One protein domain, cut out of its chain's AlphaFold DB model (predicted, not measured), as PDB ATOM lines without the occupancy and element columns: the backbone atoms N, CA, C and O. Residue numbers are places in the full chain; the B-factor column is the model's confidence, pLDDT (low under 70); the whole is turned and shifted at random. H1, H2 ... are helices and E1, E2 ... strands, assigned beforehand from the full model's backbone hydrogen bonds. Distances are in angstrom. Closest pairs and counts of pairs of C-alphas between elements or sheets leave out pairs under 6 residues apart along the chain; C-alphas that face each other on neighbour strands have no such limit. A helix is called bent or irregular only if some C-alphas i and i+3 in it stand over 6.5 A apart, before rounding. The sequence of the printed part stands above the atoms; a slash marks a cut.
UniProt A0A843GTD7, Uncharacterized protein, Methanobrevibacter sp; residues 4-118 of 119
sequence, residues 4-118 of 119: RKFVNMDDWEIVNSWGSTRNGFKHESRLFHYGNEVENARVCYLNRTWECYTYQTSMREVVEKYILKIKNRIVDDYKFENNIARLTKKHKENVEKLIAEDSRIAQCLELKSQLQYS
ATOM      1  N   ARG A   4     -26.462  26.077 -41.019       60.56
ATOM      2  CA  ARG A   4     -25.308  26.023 -41.925       60.56
ATOM      3  C   ARG A   4     -25.763  25.383 -43.227       60.56
ATOM      4  O   ARG A   4     -26.112  24.202 -43.239       60.56
ATOM      5  N   LYS A   5     -25.784  26.187 -44.290       62.78
ATOM      6  CA  LYS A   5     -26.073  25.753 -45.657       62.78
ATOM      7  C   LYS A   5     -24.763  25.319 -46.308       62.78
ATOM      8  O   LYS A   5     -23.859  26.136 -46.456       62.78
ATOM      9  N   PHE A   6     -24.656  24.047 -46.666       65.56
ATOM     10  CA  PHE A   6     -23.610  23.572 -47.564       65.56
ATOM     11  C   PHE A   6     -24.225  23.468 -48.957       65.56
ATOM     12  O   PHE A   6     -25.177  22.712 -49.151       65.56
ATOM     13  N   VAL A   7     -23.733  24.275 -49.892       61.84
ATOM     14  CA  VAL A   7     -24.180  24.278 -51.290       61.84
ATOM     15  C   VAL A   7     -23.068  23.664 -52.117       61.84
ATOM     16  O   VAL A   7     -21.932  24.134 -52.034       61.84
ATOM     17  N   ASN A   8     -23.389  22.620 -52.873       62.19
ATOM     18  CA  ASN A   8     -22.477  22.044 -53.855       62.19
ATOM     19  C   ASN A   8     -22.922  22.416 -55.281       62.19
ATOM     20  O   ASN A   8     -24.024  22.930 -55.482       62.19
ATOM     21  N   MET A   9     -22.053  22.159 -56.260       58.16
ATOM     22  CA  MET A   9     -22.386  22.172 -57.686       58.16
ATOM     23  C   MET A   9     -23.559  21.218 -57.984       58.16
ATOM     24  O   MET A   9     -23.721  20.195 -57.319       58.16
ATOM     25  N   ASP A  10     -24.369  21.587 -58.980       65.12
ATOM     26  CA  ASP A  10     -25.551  20.869 -59.491       65.12
ATOM     27  C   ASP A  10     -26.819  20.885 -58.608       65.12
ATOM     28  O   ASP A  10     -27.521  19.881 -58.485       65.12
ATOM     29  N   ASP A  11     -27.145  22.035 -58.002       80.25
ATOM     30  CA  ASP A  11     -28.424  22.276 -57.297       80.25
ATOM     31  C   ASP A  11     -28.691  21.351 -56.092       80.25
ATOM     32  O   ASP A  11     -29.835  21.181 -55.646       80.25
ATOM     33  N   TRP A  12     -27.626  20.760 -55.543       85.81
ATOM     34  CA  TRP A  12     -27.645  19.992 -54.304       85.81
ATOM     35  C   TRP A  12     -27.329  20.879 -53.104       85.81
ATOM     36  O   TRP A  12     -26.274  21.514 -53.022       85.81
ATOM     37  N   GLU A  13     -28.222  20.864 -52.117       88.94
ATOM     38  CA  GLU A  13     -28.050  21.633 -50.890       88.94
ATOM     39  C   GLU A  13     -28.226  20.741 -49.665       88.94
ATOM     40  O   GLU A  13     -29.177  19.964 -49.571       88.94
ATOM     41  N   ILE A  14     -27.327  20.873 -48.691       89.06
ATOM     42  CA  ILE A  14     -27.492  20.266 -47.372       89.06
ATOM     43  C   ILE A  14     -27.721  21.370 -46.350       89.06
ATOM     44  O   ILE A  14     -26.865  22.228 -46.116       89.06
ATOM     45  N   VAL A  15     -28.882  21.316 -45.707       89.19
ATOM     46  CA  VAL A  15     -29.271  22.237 -44.644       89.19
ATOM     47  C   VAL A  15     -29.102  21.534 -43.307       89.19
ATOM     48  O   VAL A  15     -29.760  20.529 -43.029       89.19
ATOM     49  N   ASN A  16     -28.213  22.071 -42.477       89.12
ATOM     50  CA  ASN A  16     -27.936  21.540 -41.149       89.12
ATOM     51  C   ASN A  16     -28.655  22.338 -40.072       89.12
ATOM     52  O   ASN A  16     -28.710  23.567 -40.125       89.12
ATOM     53  N   SER A  17     -29.150  21.634 -39.061       88.06
ATOM     54  CA  SER A  17     -29.783  22.231 -37.894       88.06
ATOM     55  C   SER A  17     -29.433  21.467 -36.622       88.06
ATOM     56  O   SER A  17     -29.217  20.253 -36.625       88.06
ATOM     57  N   TRP A  18     -29.387  22.197 -35.513       86.88
ATOM     58  CA  TRP A  18     -29.199  21.651 -34.174       86.88
ATOM     59  C   TRP A  18     -30.465  21.834 -33.344       86.88
ATOM     60  O   TRP A  18     -31.169  22.841 -33.476       86.88
ATOM     61  N   GLY A  19     -30.734  20.885 -32.450       86.44
ATOM     62  CA  GLY A  19     -31.800  21.022 -31.462       86.44
ATOM     63  C   GLY A  19     -31.549  20.217 -30.195       86.44
ATOM     64  O   GLY A  19     -30.864  19.198 -30.211       86.44
ATOM     65  N   SER A  20     -32.145  20.649 -29.087       86.50
ATOM     66  CA  SER A  20     -32.160  19.881 -27.842       86.50
ATOM     67  C   SER A  20     -33.085  18.666 -27.949       86.50
ATOM     68  O   SER A  20     -34.111  18.694 -28.629       86.50
ATOM     69  N   THR A  21     -32.737  17.593 -27.246       85.75
ATOM     70  CA  THR A  21     -33.621  16.447 -26.995       85.75
ATOM     71  C   THR A  21     -33.802  16.284 -25.487       85.75
ATOM     72  O   THR A  21     -33.094  16.921 -24.712       85.75
ATOM     73  N   ARG A  22     -34.733  15.429 -25.041       85.56
ATOM     74  CA  ARG A  22     -35.018  15.229 -23.606       85.56
ATOM     75  C   ARG A  22     -33.765  14.908 -22.773       85.56
ATOM     76  O   ARG A  22     -33.679  15.344 -21.635       85.56
ATOM     77  N   ASN A  23     -32.815  14.171 -23.353       82.56
ATOM     78  CA  ASN A  23     -31.640  13.642 -22.657       82.56
ATOM     79  C   ASN A  23     -30.309  14.118 -23.275       82.56
ATOM     80  O   ASN A  23     -29.275  13.508 -23.022       82.56
ATOM     81  N   GLY A  24     -30.319  15.140 -24.136       86.38
ATOM     82  CA  GLY A  24     -29.121  15.550 -24.873       86.38
ATOM     83  C   GLY A  24     -29.420  16.537 -25.996       86.38
ATOM     84  O   GLY A  24     -30.210  17.469 -25.839       86.38
ATOM     85  N   PHE A  25     -28.813  16.332 -27.161       86.00
ATOM     86  CA  PHE A  25     -29.020  17.167 -28.348       86.00
ATOM     87  C   PHE A  25     -28.973  16.337 -29.630       86.00
ATOM     88  O   PHE A  25     -28.634  15.154 -29.612       86.00
ATOM     89  N   LYS A  26     -29.362  16.946 -30.747       87.75
ATOM     90  CA  LYS A  26     -29.359  16.328 -32.068       87.75
ATOM     91  C   LYS A  26     -28.739  17.243 -33.113       87.75
ATOM     92  O   LYS A  26     -28.914  18.461 -33.065       87.75
ATOM     93  N   HIS A  27     -28.087  16.616 -34.078       89.06
ATOM     94  CA  HIS A  27     -27.757  17.195 -35.373       89.06
ATOM     95  C   HIS A  27     -28.706  16.613 -36.411       89.06
ATOM     96  O   HIS A  27     -28.906  15.400 -36.458       89.06
ATOM     97  N   GLU A  28     -29.309  17.471 -37.217       90.56
ATOM     98  CA  GLU A  28     -30.232  17.089 -38.275       90.56
ATOM     99  C   GLU A  28     -29.767  17.718 -39.584       90.56
ATOM    100  O   GLU A  28     -29.545  18.927 -39.652       90.56
ATOM    101  N   SER A  29     -29.615  16.886 -40.607       91.62
ATOM    102  CA  SER A  29     -29.218  17.284 -41.953       91.62
ATOM    103  C   SER A  29     -30.333  16.918 -42.919       91.62
ATOM    104  O   SER A  29     -30.832  15.791 -42.906       91.62
ATOM    105  N   ARG A  30     -30.719  17.877 -43.755       92.75
ATOM    106  CA  ARG A  30     -31.734  17.716 -44.798       92.75
ATOM    107  C   ARG A  30     -31.090  17.942 -46.152       92.75
ATOM    108  O   ARG A  30     -30.378  18.930 -46.318       92.75
ATOM    109  N   LEU A  31     -31.320  17.017 -47.072       91.94
ATOM    110  CA  LEU A  31     -30.801  17.058 -48.431       91.94
ATOM    111  C   LEU A  31     -31.890  17.586 -49.360       91.94
ATOM    112  O   LEU A  31     -33.007  17.065 -49.376       91.94
ATOM    113  N   PHE A  32     -31.540  18.598 -50.139       90.94
ATOM    114  CA  PHE A  32     -32.391  19.215 -51.141       90.94
ATOM    115  C   PHE A  32     -31.784  19.037 -52.526       90.94
ATOM    116  O   PHE A  32     -30.565  19.085 -52.686       90.94
ATOM    117  N   HIS A  33     -32.658  18.878 -53.513       89.25
ATOM    118  CA  HIS A  33     -32.310  18.873 -54.927       89.25
ATOM    119  C   HIS A  33     -33.292  19.767 -55.679       89.25
ATOM    120  O   HIS A  33     -34.507  19.576 -55.556       89.25
ATOM    121  N   TYR A  34     -32.789  20.774 -56.399       87.00
ATOM    122  CA  TYR A  34     -33.622  21.795 -57.055       87.00
ATOM    123  C   TYR A  34     -34.667  22.416 -56.103       87.00
ATOM    124  O   TYR A  34     -35.840  22.570 -56.446       87.00
ATOM    125  N   GLY A  35     -34.270  22.696 -54.857       84.75
ATOM    126  CA  GLY A  35     -35.140  23.283 -53.831       84.75
ATOM    127  C   GLY A  35     -36.170  22.337 -53.195       84.75
ATOM    128  O   GLY A  35     -36.864  22.749 -52.267       84.75
ATOM    129  N   ASN A  36     -36.257  21.072 -53.621       88.88
ATOM    130  CA  ASN A  36     -37.150  20.077 -53.020       88.88
ATOM    131  C   ASN A  36     -36.402  19.213 -52.003       88.88
ATOM    132  O   ASN A  36     -35.335  18.688 -52.314       88.88
ATOM    133  N   GLU A  37     -36.968  19.026 -50.807       91.38
ATOM    134  CA  GLU A  37     -36.410  18.103 -49.808       91.38
ATOM    135  C   GLU A  37     -36.545  16.663 -50.316       91.38
ATOM    136  O   GLU A  37     -37.651  16.190 -50.588       91.38
ATOM    137  N   VAL A  38     -35.421  15.958 -50.450       93.25
ATOM    138  CA  VAL A  38     -35.399  14.578 -50.954       93.25
ATOM    139  C   VAL A  38     -35.147  13.543 -49.863       93.25
ATOM    140  O   VAL A  38     -35.594  12.395 -50.002       93.25
ATOM    141  N   GLU A  39     -34.430  13.925 -48.801       95.62
ATOM    142  CA  GLU A  39     -34.091  13.037 -47.690       95.62
ATOM    143  C   GLU A  39     -33.666  13.794 -46.426       95.62
ATOM    144  O   GLU A  39     -33.170  14.923 -46.497       95.62
ATOM    145  N   ASN A  40     -33.796  13.144 -45.264       94.50
ATOM    146  CA  ASN A  40     -33.286  13.667 -44.000       94.50
ATOM    147  C   ASN A  40     -32.559  12.615 -43.145       94.50
ATOM    148  O   ASN A  40     -32.761  11.401 -43.225       94.50
ATOM    149  N   ALA A  41     -31.665  13.096 -42.286       93.62
ATOM    150  CA  ALA A  41     -31.032  12.280 -41.264       93.62
ATOM    151  C   ALA A  41     -30.865  13.065 -39.971       93.62
ATOM    152  O   ALA A  41     -30.613  14.269 -39.978       93.62
ATOM    153  N   ARG A  42     -30.985  12.357 -38.846       91.38
ATOM    154  CA  ARG A  42     -30.769  12.918 -37.515       91.38
ATOM    155  C   ARG A  42     -29.857  12.006 -36.712       91.38
ATOM    156  O   ARG A  42     -30.083  10.801 -36.665       91.38
ATOM    157  N   VAL A  43     -28.901  12.605 -36.017       89.00
ATOM    158  CA  VAL A  43     -28.002  11.924 -35.089       89.00
ATOM    159  C   VAL A  43     -28.189  12.545 -33.714       89.00
ATOM    160  O   VAL A  43     -28.126  13.765 -33.565       89.00
ATOM    161  N   CYS A  44     -28.458  11.708 -32.715       88.00
ATOM    162  CA  CYS A  44     -28.655  12.131 -31.333       88.00
ATOM    163  C   CYS A  44     -27.390  11.864 -30.515       88.00
ATOM    164  O   CYS A  44     -26.812  10.782 -30.597       88.00
ATOM    165  N   TYR A  45     -27.017  12.819 -29.674       84.94
ATOM    166  CA  TYR A  45     -25.861  12.736 -28.793       84.94
ATOM    167  C   TYR A  45     -26.304  12.971 -27.350       84.94
ATOM    168  O   TYR A  45     -27.059  13.903 -27.063       84.94
ATOM    169  N   LEU A  46     -25.826  12.120 -26.441       82.75
ATOM    170  CA  LEU A  46     -26.105  12.239 -25.006       82.75
ATOM    171  C   LEU A  46     -25.194  13.279 -24.334       82.75
ATOM    172  O   LEU A  46     -25.645  14.033 -23.482       82.75
ATOM    173  N   ASN A  47     -23.930  13.368 -24.768       75.75
ATOM    174  CA  ASN A  47     -22.911  14.225 -24.157       75.75
ATOM    175  C   ASN A  47     -22.395  15.277 -25.144       75.75
ATOM    176  O   ASN A  47     -22.171  14.981 -26.315       75.75
ATOM    177  N   ARG A  48     -22.163  16.505 -24.666       65.31
ATOM    178  CA  ARG A  48     -21.730  17.656 -25.488       65.31
ATOM    179  C   ARG A  48     -20.301  17.577 -26.025       65.31
ATOM    180  O   ARG A  48     -19.945  18.314 -26.928       65.31
ATOM    181  N   THR A  49     -19.493  16.628 -25.566       64.56
ATOM    182  CA  THR A  49     -18.130  16.410 -26.083       64.56
ATOM    183  C   THR A  49     -18.082  15.960 -27.548       64.56
ATOM    184  O   THR A  49     -17.031  16.047 -28.173       64.56
ATOM    185  N   TRP A  50     -19.211  15.535 -28.123       62.22
ATOM    186  CA  TRP A  50     -19.326  15.202 -29.548       62.22
ATOM    187  C   TRP A  50     -19.496  16.435 -30.465       62.22
ATOM    188  O   TRP A  50     -19.607  16.275 -31.681       62.22
ATOM    189  N   GLU A  51     -19.476  17.661 -29.919       55.75
ATOM    190  CA  GLU A  51     -19.563  18.934 -30.664       55.75
ATOM    191  C   GLU A  51     -18.419  19.144 -31.676       55.75
ATOM    192  O   GLU A  51     -18.604  19.859 -32.666       55.75
ATOM    193  N   CYS A  52     -17.270  18.479 -31.492       58.44
ATOM    194  CA  CYS A  52     -16.141  18.550 -32.427       58.44
ATOM    195  C   CYS A  52     -16.438  17.935 -33.810       58.44
ATOM    196  O   CYS A  52     -15.762  18.276 -34.775       58.44
ATOM    197  N   TYR A  53     -17.472  17.092 -33.932       61.03
ATOM    198  CA  TYR A  53     -17.947  16.525 -35.202       61.03
ATOM    199  C   TYR A  53     -19.216  17.237 -35.671       61.03
ATOM    200  O   TYR A  53     -20.285  16.630 -35.811       61.03
ATOM    201  N   THR A  54     -19.137  18.553 -35.856       71.25
ATOM    202  CA  THR A  54     -20.316  19.373 -36.145       71.25
ATOM    203  C   THR A  54     -20.931  18.954 -37.484       71.25
ATOM    204  O   THR A  54     -20.347  19.155 -38.543       71.25
ATOM    205  N   TYR A  55     -22.107  18.323 -37.423       79.56
ATOM    206  CA  TYR A  55     -22.930  17.856 -38.548       79.56
ATOM    207  C   TYR A  55     -22.320  16.819 -39.512       79.56
ATOM    208  O   TYR A  55     -23.077  16.201 -40.252       79.56
ATOM    209  N   GLN A  56     -21.013  16.540 -39.492       81.88
ATOM    210  CA  GLN A  56     -20.366  15.603 -40.432       81.88
ATOM    211  C   GLN A  56     -21.068  14.237 -40.496       81.88
ATOM    212  O   GLN A  56     -21.353  13.723 -41.580       81.88
ATOM    213  N   THR A  57     -21.401  13.662 -39.337       85.50
ATOM    214  CA  THR A  57     -22.094  12.369 -39.273       85.50
ATOM    215  C   THR A  57     -23.494  12.443 -39.879       85.50
ATOM    216  O   THR A  57     -23.838  11.585 -40.686       85.50
ATOM    217  N   SER A  58     -24.288  13.467 -39.537       88.19
ATOM    218  CA  SER A  58     -25.652  13.608 -40.057       88.19
ATOM    219  C   SER A  58     -25.666  13.936 -41.555       88.19
ATOM    220  O   SER A  58     -26.523  13.428 -42.275       88.19
ATOM    221  N   MET A  59     -24.684  14.698 -42.050       88.69
ATOM    222  CA  MET A  59     -24.515  15.000 -43.476       88.69
ATOM    223  C   MET A  59     -24.144  13.748 -44.278       88.69
ATOM    224  O   MET A  59     -24.722  13.487 -45.330       88.69
ATOM    225  N   ARG A  60     -23.222  12.922 -43.770       88.38
ATOM    226  CA  ARG A  60     -22.891  11.647 -44.420       88.38
ATOM    227  C   ARG A  60     -24.093  10.704 -44.431       88.38
ATOM    228  O   ARG A  60     -24.378  10.093 -45.457       88.38
ATOM    229  N   GLU A  61     -24.800  10.610 -43.308       91.56
ATOM    230  CA  GLU A  61     -25.953   9.722 -43.174       91.56
ATOM    231  C   GLU A  61     -27.097  10.114 -44.122       91.56
ATOM    232  O   GLU A  61     -27.702   9.227 -44.720       91.56
ATOM    233  N   VAL A  62     -27.379  11.412 -44.319       93.75
ATOM    234  CA  VAL A  62     -28.453  11.834 -45.240       93.75
ATOM    235  C   VAL A  62     -28.134  11.482 -46.696       93.75
ATOM    236  O   VAL A  62     -29.004  10.979 -47.408       93.75
ATOM    237  N   VAL A  63     -26.878  11.647 -47.121       92.38
ATOM    238  CA  VAL A  63     -26.440  11.286 -48.479       92.38
ATOM    239  C   VAL A  63     -26.470   9.767 -48.677       92.38
ATOM    240  O   VAL A  63     -26.980   9.279 -49.684       92.38
ATOM    241  N   GLU A  64     -25.986   8.993 -47.702       92.50
ATOM    242  CA  GLU A  64     -26.015   7.524 -47.762       92.50
ATOM    243  C   GLU A  64     -27.442   6.968 -47.804       92.50
ATOM    244  O   GLU A  64     -27.721   6.055 -48.589       92.50
ATOM    245  N   LYS A  65     -28.361   7.540 -47.015       94.94
ATOM    246  CA  LYS A  65     -29.786   7.183 -47.055       94.94
ATOM    247  C   LYS A  65     -30.395   7.442 -48.423       94.94
ATOM    248  O   LYS A  65     -31.084   6.571 -48.952       94.94
ATOM    249  N   TYR A  66     -30.112   8.599 -49.013       95.25
ATOM    250  CA  TYR A  66     -30.650   8.944 -50.322       95.25
ATOM    251  C   TYR A  66     -30.102   8.034 -51.435       95.25
ATOM    252  O   TYR A  66     -30.874   7.525 -52.251       95.25
ATOM    253  N   ILE A  67     -28.802   7.715 -51.417       94.19
ATOM    254  CA  ILE A  67     -28.206   6.733 -52.341       94.19
ATOM    255  C   ILE A  67     -28.892   5.368 -52.196       94.19
ATOM    256  O   ILE A  67     -29.239   4.739 -53.196       94.19
ATOM    257  N   LEU A  68     -29.101   4.896 -50.963       95.25
ATOM    258  CA  LEU A  68     -29.766   3.616 -50.713       95.25
ATOM    259  C   LEU A  68     -31.212   3.618 -51.228       95.25
ATOM    260  O   LEU A  68     -31.647   2.640 -51.834       95.25
ATOM    261  N   LYS A  69     -31.936   4.726 -51.047       95.12
ATOM    262  CA  LYS A  69     -33.298   4.921 -51.561       95.12
ATOM    263  C   LYS A  69     -33.359   4.833 -53.084       95.12
ATOM    264  O   LYS A  69     -34.222   4.125 -53.597       95.12
ATOM    265  N   ILE A  70     -32.437   5.481 -53.802       94.75
ATOM    266  CA  ILE A  70     -32.361   5.369 -55.270       94.75
ATOM    267  C   ILE A  70     -32.054   3.926 -55.680       94.75
ATOM    268  O   ILE A  70     -32.747   3.376 -56.530       94.75
ATOM    269  N   LYS A  71     -31.060   3.283 -55.053       94.94
ATOM    270  CA  LYS A  71     -30.693   1.891 -55.365       94.94
ATOM    271  C   LYS A  71     -31.864   0.930 -55.175       94.94
ATOM    272  O   LYS A  71     -32.103   0.093 -56.040       94.94
ATOM    273  N   ASN A  72     -32.598   1.062 -54.073       95.06
ATOM    274  CA  ASN A  72     -33.776   0.239 -53.810       95.06
ATOM    275  C   ASN A  72     -34.866   0.480 -54.855       95.06
ATOM    276  O   ASN A  72     -35.417  -0.480 -55.380       95.06
ATOM    277  N   ARG A  73     -35.103   1.743 -55.232       94.94
ATOM    278  CA  ARG A  73     -36.050   2.078 -56.297       94.94
ATOM    279  C   ARG A  73     -35.669   1.438 -57.633       94.94
ATOM    280  O   ARG A  73     -36.515   0.804 -58.239       94.94
ATOM    281  N   ILE A  74     -34.403   1.522 -58.047       94.94
ATOM    282  CA  ILE A  74     -33.918   0.870 -59.278       94.94
ATOM    283  C   ILE A  74     -34.140  -0.648 -59.213       94.94
ATOM    284  O   ILE A  74     -34.567  -1.257 -60.190       94.94
ATOM    285  N   VAL A  75     -33.863  -1.272 -58.064       94.62
ATOM    286  CA  VAL A  75     -34.100  -2.710 -57.861       94.62
ATOM    287  C   VAL A  75     -35.583  -3.055 -58.007       94.62
ATOM    288  O   VAL A  75     -35.907  -4.070 -58.627       94.62
ATOM    289  N   ASP A  76     -36.466  -2.255 -57.421       95.00
ATOM    290  CA  ASP A  76     -37.907  -2.501 -57.430       95.00
ATOM    291  C   ASP A  76     -38.513  -2.252 -58.818       95.00
ATOM    292  O   ASP A  76     -39.245  -3.113 -59.312       95.00
ATOM    293  N   ASP A  77     -38.124  -1.165 -59.489       94.69
ATOM    294  CA  ASP A  77     -38.517  -0.848 -60.867       94.69
ATOM    295  C   ASP A  77     -38.056  -1.969 -61.820       94.69
ATOM    296  O   ASP A  77     -38.851  -2.514 -62.586       94.69
ATOM    297  N   TYR A  78     -36.808  -2.435 -61.686       94.88
ATOM    298  CA  TYR A  78     -36.287  -3.545 -62.491       94.88
ATOM    299  C   TYR A  78     -37.071  -4.847 -62.278       94.88
ATOM    300  O   TYR A  78     -37.374  -5.566 -63.237       94.88
ATOM    301  N   LYS A  79     -37.396  -5.182 -61.022       94.88
ATOM    302  CA  LYS A  79     -38.201  -6.370 -60.700       94.88
ATOM    303  C   LYS A  79     -39.597  -6.279 -61.297       94.88
ATOM    304  O   LYS A  79     -40.093  -7.289 -61.796       94.88
ATOM    305  N   PHE A  80     -40.204  -5.097 -61.240       95.12
ATOM    306  CA  PHE A  80     -41.527  -4.833 -61.786       95.12
ATOM    307  C   PHE A  80     -41.541  -4.986 -63.311       95.12
ATOM    308  O   PHE A  80     -42.321  -5.779 -63.835       95.12
ATOM    309  N   GLU A  81     -40.621  -4.324 -64.014       95.06
ATOM    310  CA  GLU A  81     -40.523  -4.365 -65.481       95.06
ATOM    311  C   GLU A  81     -40.240  -5.770 -66.024       95.06
ATOM    312  O   GLU A  81     -40.764  -6.164 -67.062       95.06
ATOM    313  N   ASN A  82     -39.427  -6.549 -65.307       93.62
ATOM    314  CA  ASN A  82     -39.077  -7.913 -65.706       93.62
ATOM    315  C   ASN A  82     -40.032  -8.970 -65.124       93.62
ATOM    316  O   ASN A  82     -39.860 -10.156 -65.401       93.62
ATOM    317  N   ASN A  83     -41.020  -8.560 -64.318       94.88
ATOM    318  CA  ASN A  83     -41.952  -9.432 -63.601       94.88
ATOM    319  C   ASN A  83     -41.251 -10.565 -62.817       94.88
ATOM    320  O   ASN A  83     -41.625 -11.739 -62.893       94.88
ATOM    321  N   ILE A  84     -40.191 -10.221 -62.076       94.12
ATOM    322  CA  ILE A  84     -39.382 -11.171 -61.298       94.12
ATOM    323  C   ILE A  84     -39.461 -10.894 -59.795       94.12
ATOM    324  O   ILE A  84     -39.351  -9.761 -59.335       94.12
ATOM    325  N   ALA A  85     -39.554 -11.955 -58.991       89.50
ATOM    326  CA  ALA A  85     -39.536 -11.837 -57.528       89.50
ATOM    327  C   ALA A  85     -38.111 -11.828 -56.935       89.50
ATOM    328  O   ALA A  85     -37.873 -11.267 -55.864       89.50
ATOM    329  N   ARG A  86     -37.148 -12.477 -57.606       90.69
ATOM    330  CA  ARG A  86     -35.769 -12.661 -57.119       90.69
ATOM    331  C   ARG A  86     -34.753 -12.286 -58.190       90.69
ATOM    332  O   ARG A  86     -34.909 -12.646 -59.352       90.69
ATOM    333  N   LEU A  87     -33.675 -11.626 -57.770       91.00
ATOM    334  CA  LEU A  87     -32.546 -11.312 -58.640       91.00
ATOM    335  C   LEU A  87     -31.636 -12.539 -58.761       91.00
ATOM    336  O   LEU A  87     -30.982 -12.939 -57.797       91.00
ATOM    337  N   THR A  88     -31.587 -13.137 -59.949       93.88
ATOM    338  CA  THR A  88     -30.538 -14.104 -60.301       93.88
ATOM    339  C   THR A  88     -29.220 -13.368 -60.564       93.88
ATOM    340  O   THR A  88     -29.200 -12.141 -60.672       93.88
ATOM    341  N   LYS A  89     -28.108 -14.099 -60.713       93.69
ATOM    342  CA  LYS A  89     -26.788 -13.500 -60.981       93.69
ATOM    343  C   LYS A  89     -26.809 -12.539 -62.183       93.69
ATOM    344  O   LYS A  89     -26.354 -11.409 -62.059       93.69
ATOM    345  N   LYS A  90     -27.429 -12.950 -63.294       92.81
ATOM    346  CA  LYS A  90     -27.557 -12.130 -64.511       92.81
ATOM    347  C   LYS A  90     -28.359 -10.846 -64.265       92.81
ATOM    348  O   LYS A  90     -27.968  -9.775 -64.708       92.81
ATOM    349  N   HIS A  91     -29.476 -10.941 -63.543       91.50
ATOM    350  CA  HIS A  91     -30.289  -9.770 -63.204       91.50
ATOM    351  C   HIS A  91     -29.557  -8.821 -62.252       91.50
ATOM    352  O   HIS A  91     -29.664  -7.610 -62.404       91.50
ATOM    353  N   LYS A  92     -28.772  -9.361 -61.312       93.12
ATOM    354  CA  LYS A  92     -27.940  -8.561 -60.410       93.12
ATOM    355  C   LYS A  92     -26.895  -7.750 -61.180       93.12
ATOM    356  O   LYS A  92     -26.788  -6.555 -60.942       93.12
ATOM    357  N   GLU A  93     -26.207  -8.367 -62.139       93.94
ATOM    358  CA  GLU A  93     -25.242  -7.678 -63.009       93.94
ATOM    359  C   GLU A  93     -25.904  -6.548 -63.817       93.94
ATOM    360  O   GLU A  93     -25.326  -5.476 -63.975       93.94
ATOM    361  N   ASN A  94     -27.135  -6.748 -64.297       93.38
ATOM    362  CA  ASN A  94     -27.875  -5.697 -65.002       93.38
ATOM    363  C   ASN A  94     -28.260  -4.536 -64.076       93.38
ATOM    364  O   ASN A  94     -28.077  -3.380 -64.439       93.38
ATOM    365  N   VAL A  95     -28.757  -4.832 -62.873       93.88
ATOM    366  CA  VAL A  95     -29.087  -3.804 -61.877       93.88
ATOM    367  C   VAL A  95     -27.841  -3.024 -61.455       93.88
ATOM    368  O   VAL A  95     -27.905  -1.809 -61.302       93.88
ATOM    369  N   GLU A  96     -26.697  -3.690 -61.299       93.75
ATOM    370  CA  GLU A  96     -25.425  -3.028 -60.985       93.75
ATOM    371  C   GLU A  96     -24.999  -2.048 -62.086       93.75
ATOM    372  O   GLU A  96     -24.537  -0.954 -61.762       93.75
ATOM    373  N   LYS A  97     -25.220  -2.383 -63.365       93.75
ATOM    374  CA  LYS A  97     -24.997  -1.450 -64.485       93.75
ATOM    375  C   LYS A  97     -25.928  -0.243 -64.416       93.75
ATOM    376  O   LYS A  97     -25.444   0.879 -64.470       93.75
ATOM    377  N   LEU A  98     -27.226  -0.464 -64.191       92.94
ATOM    378  CA  LEU A  98     -28.203   0.626 -64.045       92.94
ATOM    379  C   LEU A  98     -27.846   1.568 -62.887       92.94
ATOM    380  O   LEU A  98     -27.947   2.783 -63.010       92.94
ATOM    381  N   ILE A  99     -27.389   1.012 -61.763       93.19
ATOM    382  CA  ILE A  99     -26.922   1.793 -60.612       93.19
ATOM    383  C   ILE A  99     -25.662   2.601 -60.955       93.19
ATOM    384  O   ILE A  99     -25.518   3.719 -60.469       93.19
ATOM    385  N   ALA A 100     -24.740   2.039 -61.743       92.00
ATOM    386  CA  ALA A 100     -23.507   2.715 -62.144       92.00
ATOM    387  C   ALA A 100     -23.745   3.831 -63.175       92.00
ATOM    388  O   ALA A 100     -23.004   4.810 -63.192       92.00
ATOM    389  N   GLU A 101     -24.773   3.690 -64.011       93.25
ATOM    390  CA  GLU A 101     -25.175   4.675 -65.021       93.25
ATOM    391  C   GLU A 101     -26.025   5.821 -64.436       93.25
ATOM    392  O   GLU A 101     -26.178   6.864 -65.075       93.25
ATOM    393  N   ASP A 102     -26.562   5.670 -63.218       92.50
ATOM    394  CA  ASP A 102     -27.402   6.690 -62.586       92.50
ATOM    395  C   ASP A 102     -26.590   7.932 -62.175       92.50
ATOM    396  O   ASP A 102     -25.794   7.921 -61.227       92.50
ATOM    397  N   SER A 103     -26.846   9.046 -62.866       89.62
ATOM    398  CA  SER A 103     -26.170  10.328 -62.642       89.62
ATOM    399  C   SER A 103     -26.365  10.883 -61.230       89.62
ATOM    400  O   SER A 103     -25.448  11.499 -60.684       89.62
ATOM    401  N   ARG A 104     -27.510  10.625 -60.586       88.81
ATOM    402  CA  ARG A 104     -27.796  11.117 -59.228       88.81
ATOM    403  C   ARG A 104     -26.913  10.412 -58.211       88.81
ATOM    404  O   ARG A 104     -26.427  11.041 -57.274       88.81
ATOM    405  N   ILE A 105     -26.690   9.108 -58.392       90.00
ATOM    406  CA  ILE A 105     -25.792   8.335 -57.528       90.00
ATOM    407  C   ILE A 105     -24.358   8.846 -57.676       90.00
ATOM    408  O   ILE A 105     -23.691   9.039 -56.659       90.00
ATOM    409  N   ALA A 106     -23.903   9.113 -58.904       90.00
ATOM    410  CA  ALA A 106     -22.578   9.680 -59.152       90.00
ATOM    411  C   ALA A 106     -22.393  11.043 -58.454       90.00
ATOM    412  O   ALA A 106     -21.446  11.207 -57.683       90.00
ATOM    413  N   GLN A 107     -23.349  11.964 -58.618       89.50
ATOM    414  CA  GLN A 107     -23.342  13.274 -57.952       89.50
ATOM    415  C   GLN A 107     -23.339  13.148 -56.419       89.50
ATOM    416  O   GLN A 107     -22.573  13.814 -55.724       89.50
ATOM    417  N   CYS A 108     -24.150  12.244 -55.862       88.19
ATOM    418  CA  CYS A 108     -24.189  12.012 -54.416       88.19
ATOM    419  C   CYS A 108     -22.876  11.420 -53.876       88.19
ATOM    420  O   CYS A 108     -22.489  11.709 -52.741       88.19
ATOM    421  N   LEU A 109     -22.180  10.588 -54.655       88.88
ATOM    422  CA  LEU A 109     -20.867  10.055 -54.280       88.88
ATOM    423  C   LEU A 109     -19.789  11.144 -54.282       88.88
ATOM    424  O   LEU A 109     -18.955  11.170 -53.375       88.88
ATOM    425  N   GLU A 110     -19.833  12.063 -55.244       88.44
ATOM    426  CA  GLU A 110     -18.961  13.239 -55.262       88.44
ATOM    427  C   GLU A 110     -19.226  14.149 -54.057       88.44
ATOM    428  O   GLU A 110     -18.297  14.482 -53.316       88.44
ATOM    429  N   LEU A 111     -20.499  14.450 -53.777       86.19
ATOM    430  CA  LEU A 111     -20.915  15.207 -52.594       86.19
ATOM    431  C   LEU A 111     -20.395  14.555 -51.304       86.19
ATOM    432  O   LEU A 111     -19.857  15.230 -50.426       86.19
ATOM    433  N   LYS A 112     -20.487  13.225 -51.197       86.44
ATOM    434  CA  LYS A 112     -19.950  12.470 -50.056       86.44
ATOM    435  C   LYS A 112     -18.431  12.616 -49.919       86.44
ATOM    436  O   LYS A 112     -17.945  12.748 -48.797       86.44
ATOM    437  N   SER A 113     -17.698  12.577 -51.031       85.12
ATOM    438  CA  SER A 113     -16.241  12.748 -51.052       85.12
ATOM    439  C   SER A 113     -15.845  14.110 -50.477       85.12
ATOM    440  O   SER A 113     -15.035  14.185 -49.555       85.12
ATOM    441  N   GLN A 114     -16.498  15.187 -50.918       82.56
ATOM    442  CA  GLN A 114     -16.224  16.546 -50.434       82.56
ATOM    443  C   GLN A 114     -16.429  16.697 -48.918       82.56
ATOM    444  O   GLN A 114     -15.613  17.322 -48.237       82.56
ATOM    445  N   LEU A 115     -17.468  16.062 -48.361       78.69
ATOM    446  CA  LEU A 115     -17.723  16.063 -46.916       78.69
ATOM    447  C   LEU A 115     -16.593  15.403 -46.104       78.69
ATOM    448  O   LEU A 115     -16.429  15.715 -44.926       78.69
ATOM    449  N   GLN A 116     -15.813  14.501 -46.708       67.75
ATOM    450  CA  GLN A 116     -14.702  13.805 -46.052       67.75
ATOM    451  C   GLN A 116     -13.411  14.642 -46.005       67.75
ATOM    452  O   GLN A 116     -12.603  14.451 -45.094       67.75
ATOM    453  N   TYR A 117     -13.223  15.572 -46.948       57.72
ATOM    454  CA  TYR A 117     -12.025  16.422 -47.049       57.72
ATOM    455  C   TYR A 117     -12.168  17.799 -46.386       57.72
ATOM    456  O   TYR A 117     -11.171  18.496 -46.225       57.72
ATOM    457  N   SER A 118     -13.374  18.182 -45.959       56.47
ATOM    458  CA  SER A 118     -13.612  19.402 -45.179       56.47
ATOM    459  C   SER A 118     -13.145  19.220 -43.721       56.47
ATOM    460  O   SER A 118     -13.968  19.021 -42.822       56.47
TER     461      SER A 118
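Overview. This is residues 4 to 118 of the 119 residues of an uncharacterized protein of Methanobrevibacter sp (UniProt A0A843GTD7). A twisted sheet of four strands has one face covered slantwise by the first half of a long helix, H2, which runs on beyond the sheet. Past the far end of H2 the backbone folds back through H3, and H4 returns beside H2 to the same face of the sheet, while the other face is bare. The 115 printed residues hold E1, E2, E3, E4, H1, H2, H3 and H4 in that order, four named strands and four named helices, of mixed class. The sheet's order is E1, E2, E3, E4, all antiparallel. The whole is loose, with a radius of gyration of the C-alphas of 17.0 A, and elongated, spanning 50 by 32 by 25 A.

Along the chain. Find C-alpha 4 at (-25.308, 26.023, -41.925), where E1, residues 4 to 7, begins and runs 9.6 A. E2, residues 12 to 21, covers 28.2 A; E3, residues 24 to 33, covers 30.4 A; E4, residues 36 to 45, covers 27.7 A and bends by 51 degrees at residue 39. H1, residues 48 to 52, covers 9.0 A and is only just irregular: C-alphas 49 and 52 are 7.0 A apart. From C-alpha 56 at (-20.366, 15.603, -40.432), H2 runs 37.8 A to residue 81. H3, residues 89 to 101, covers 18.7 A, and H4, residues 103 to 117, covers 21.9 A, ending at C-alpha 117 at (-12.025, 16.422, -47.049).

Arrangement. Begin with the sheet, a meander, each strand the antiparallel neighbour of the one before, in three hairpins. Look for N 6 and O 14 at 2.9 A between E1 and E2, N 17 and O 28 at 2.8 A between E2 and E3, and N 43 and O 27 at 2.8 A between E3 and E4. H2 and H4 on the same face make two layers, helices on one face of a sheet. H2 lies over E3 and E4 at a height over the sheet of 7.5 A, slantwise to the strands, at 47 degrees to E4 on the local plane; its closest C-alphas to E4 are those of Val 62 and Ala 41, 4.8 A apart. H4 has a height over the sheet of 11.2 A and lies over E1 and E2, slantwise to the strands; E2 and H4 are near each other. H2 and H4 touch at a shallow tilt of 18 degrees, opposite ways, the closest C-alphas being those of Ile 67 and Ile 105, 5.9 A. Residues 71 to 78 of H2 touch residues 95 to 99 of H3 at a steep tilt of 52 degrees, opposite ways, the closest C-alphas being those of Lys 71 and Ile 99, 6.5 A. H3 is not on the sheet, and H1 only grazes it with residues 48 to 51. In H2, H3 and H4 every O i to N i+4 pair is within hydrogen-bond range; in H1 0 of 1 is, beside 1 of 2 O i to N i+3 pairs.

Size, cuts and confidence. The two C-alphas farthest apart are those of Thr 49 and Asn 83, 51.4 A. The printed part has no cut, and no link is long. Mean pLDDT of the printed part is 86.1; look for values under 70 at residues 4 to 10, 48 to 53 and 116 to 118.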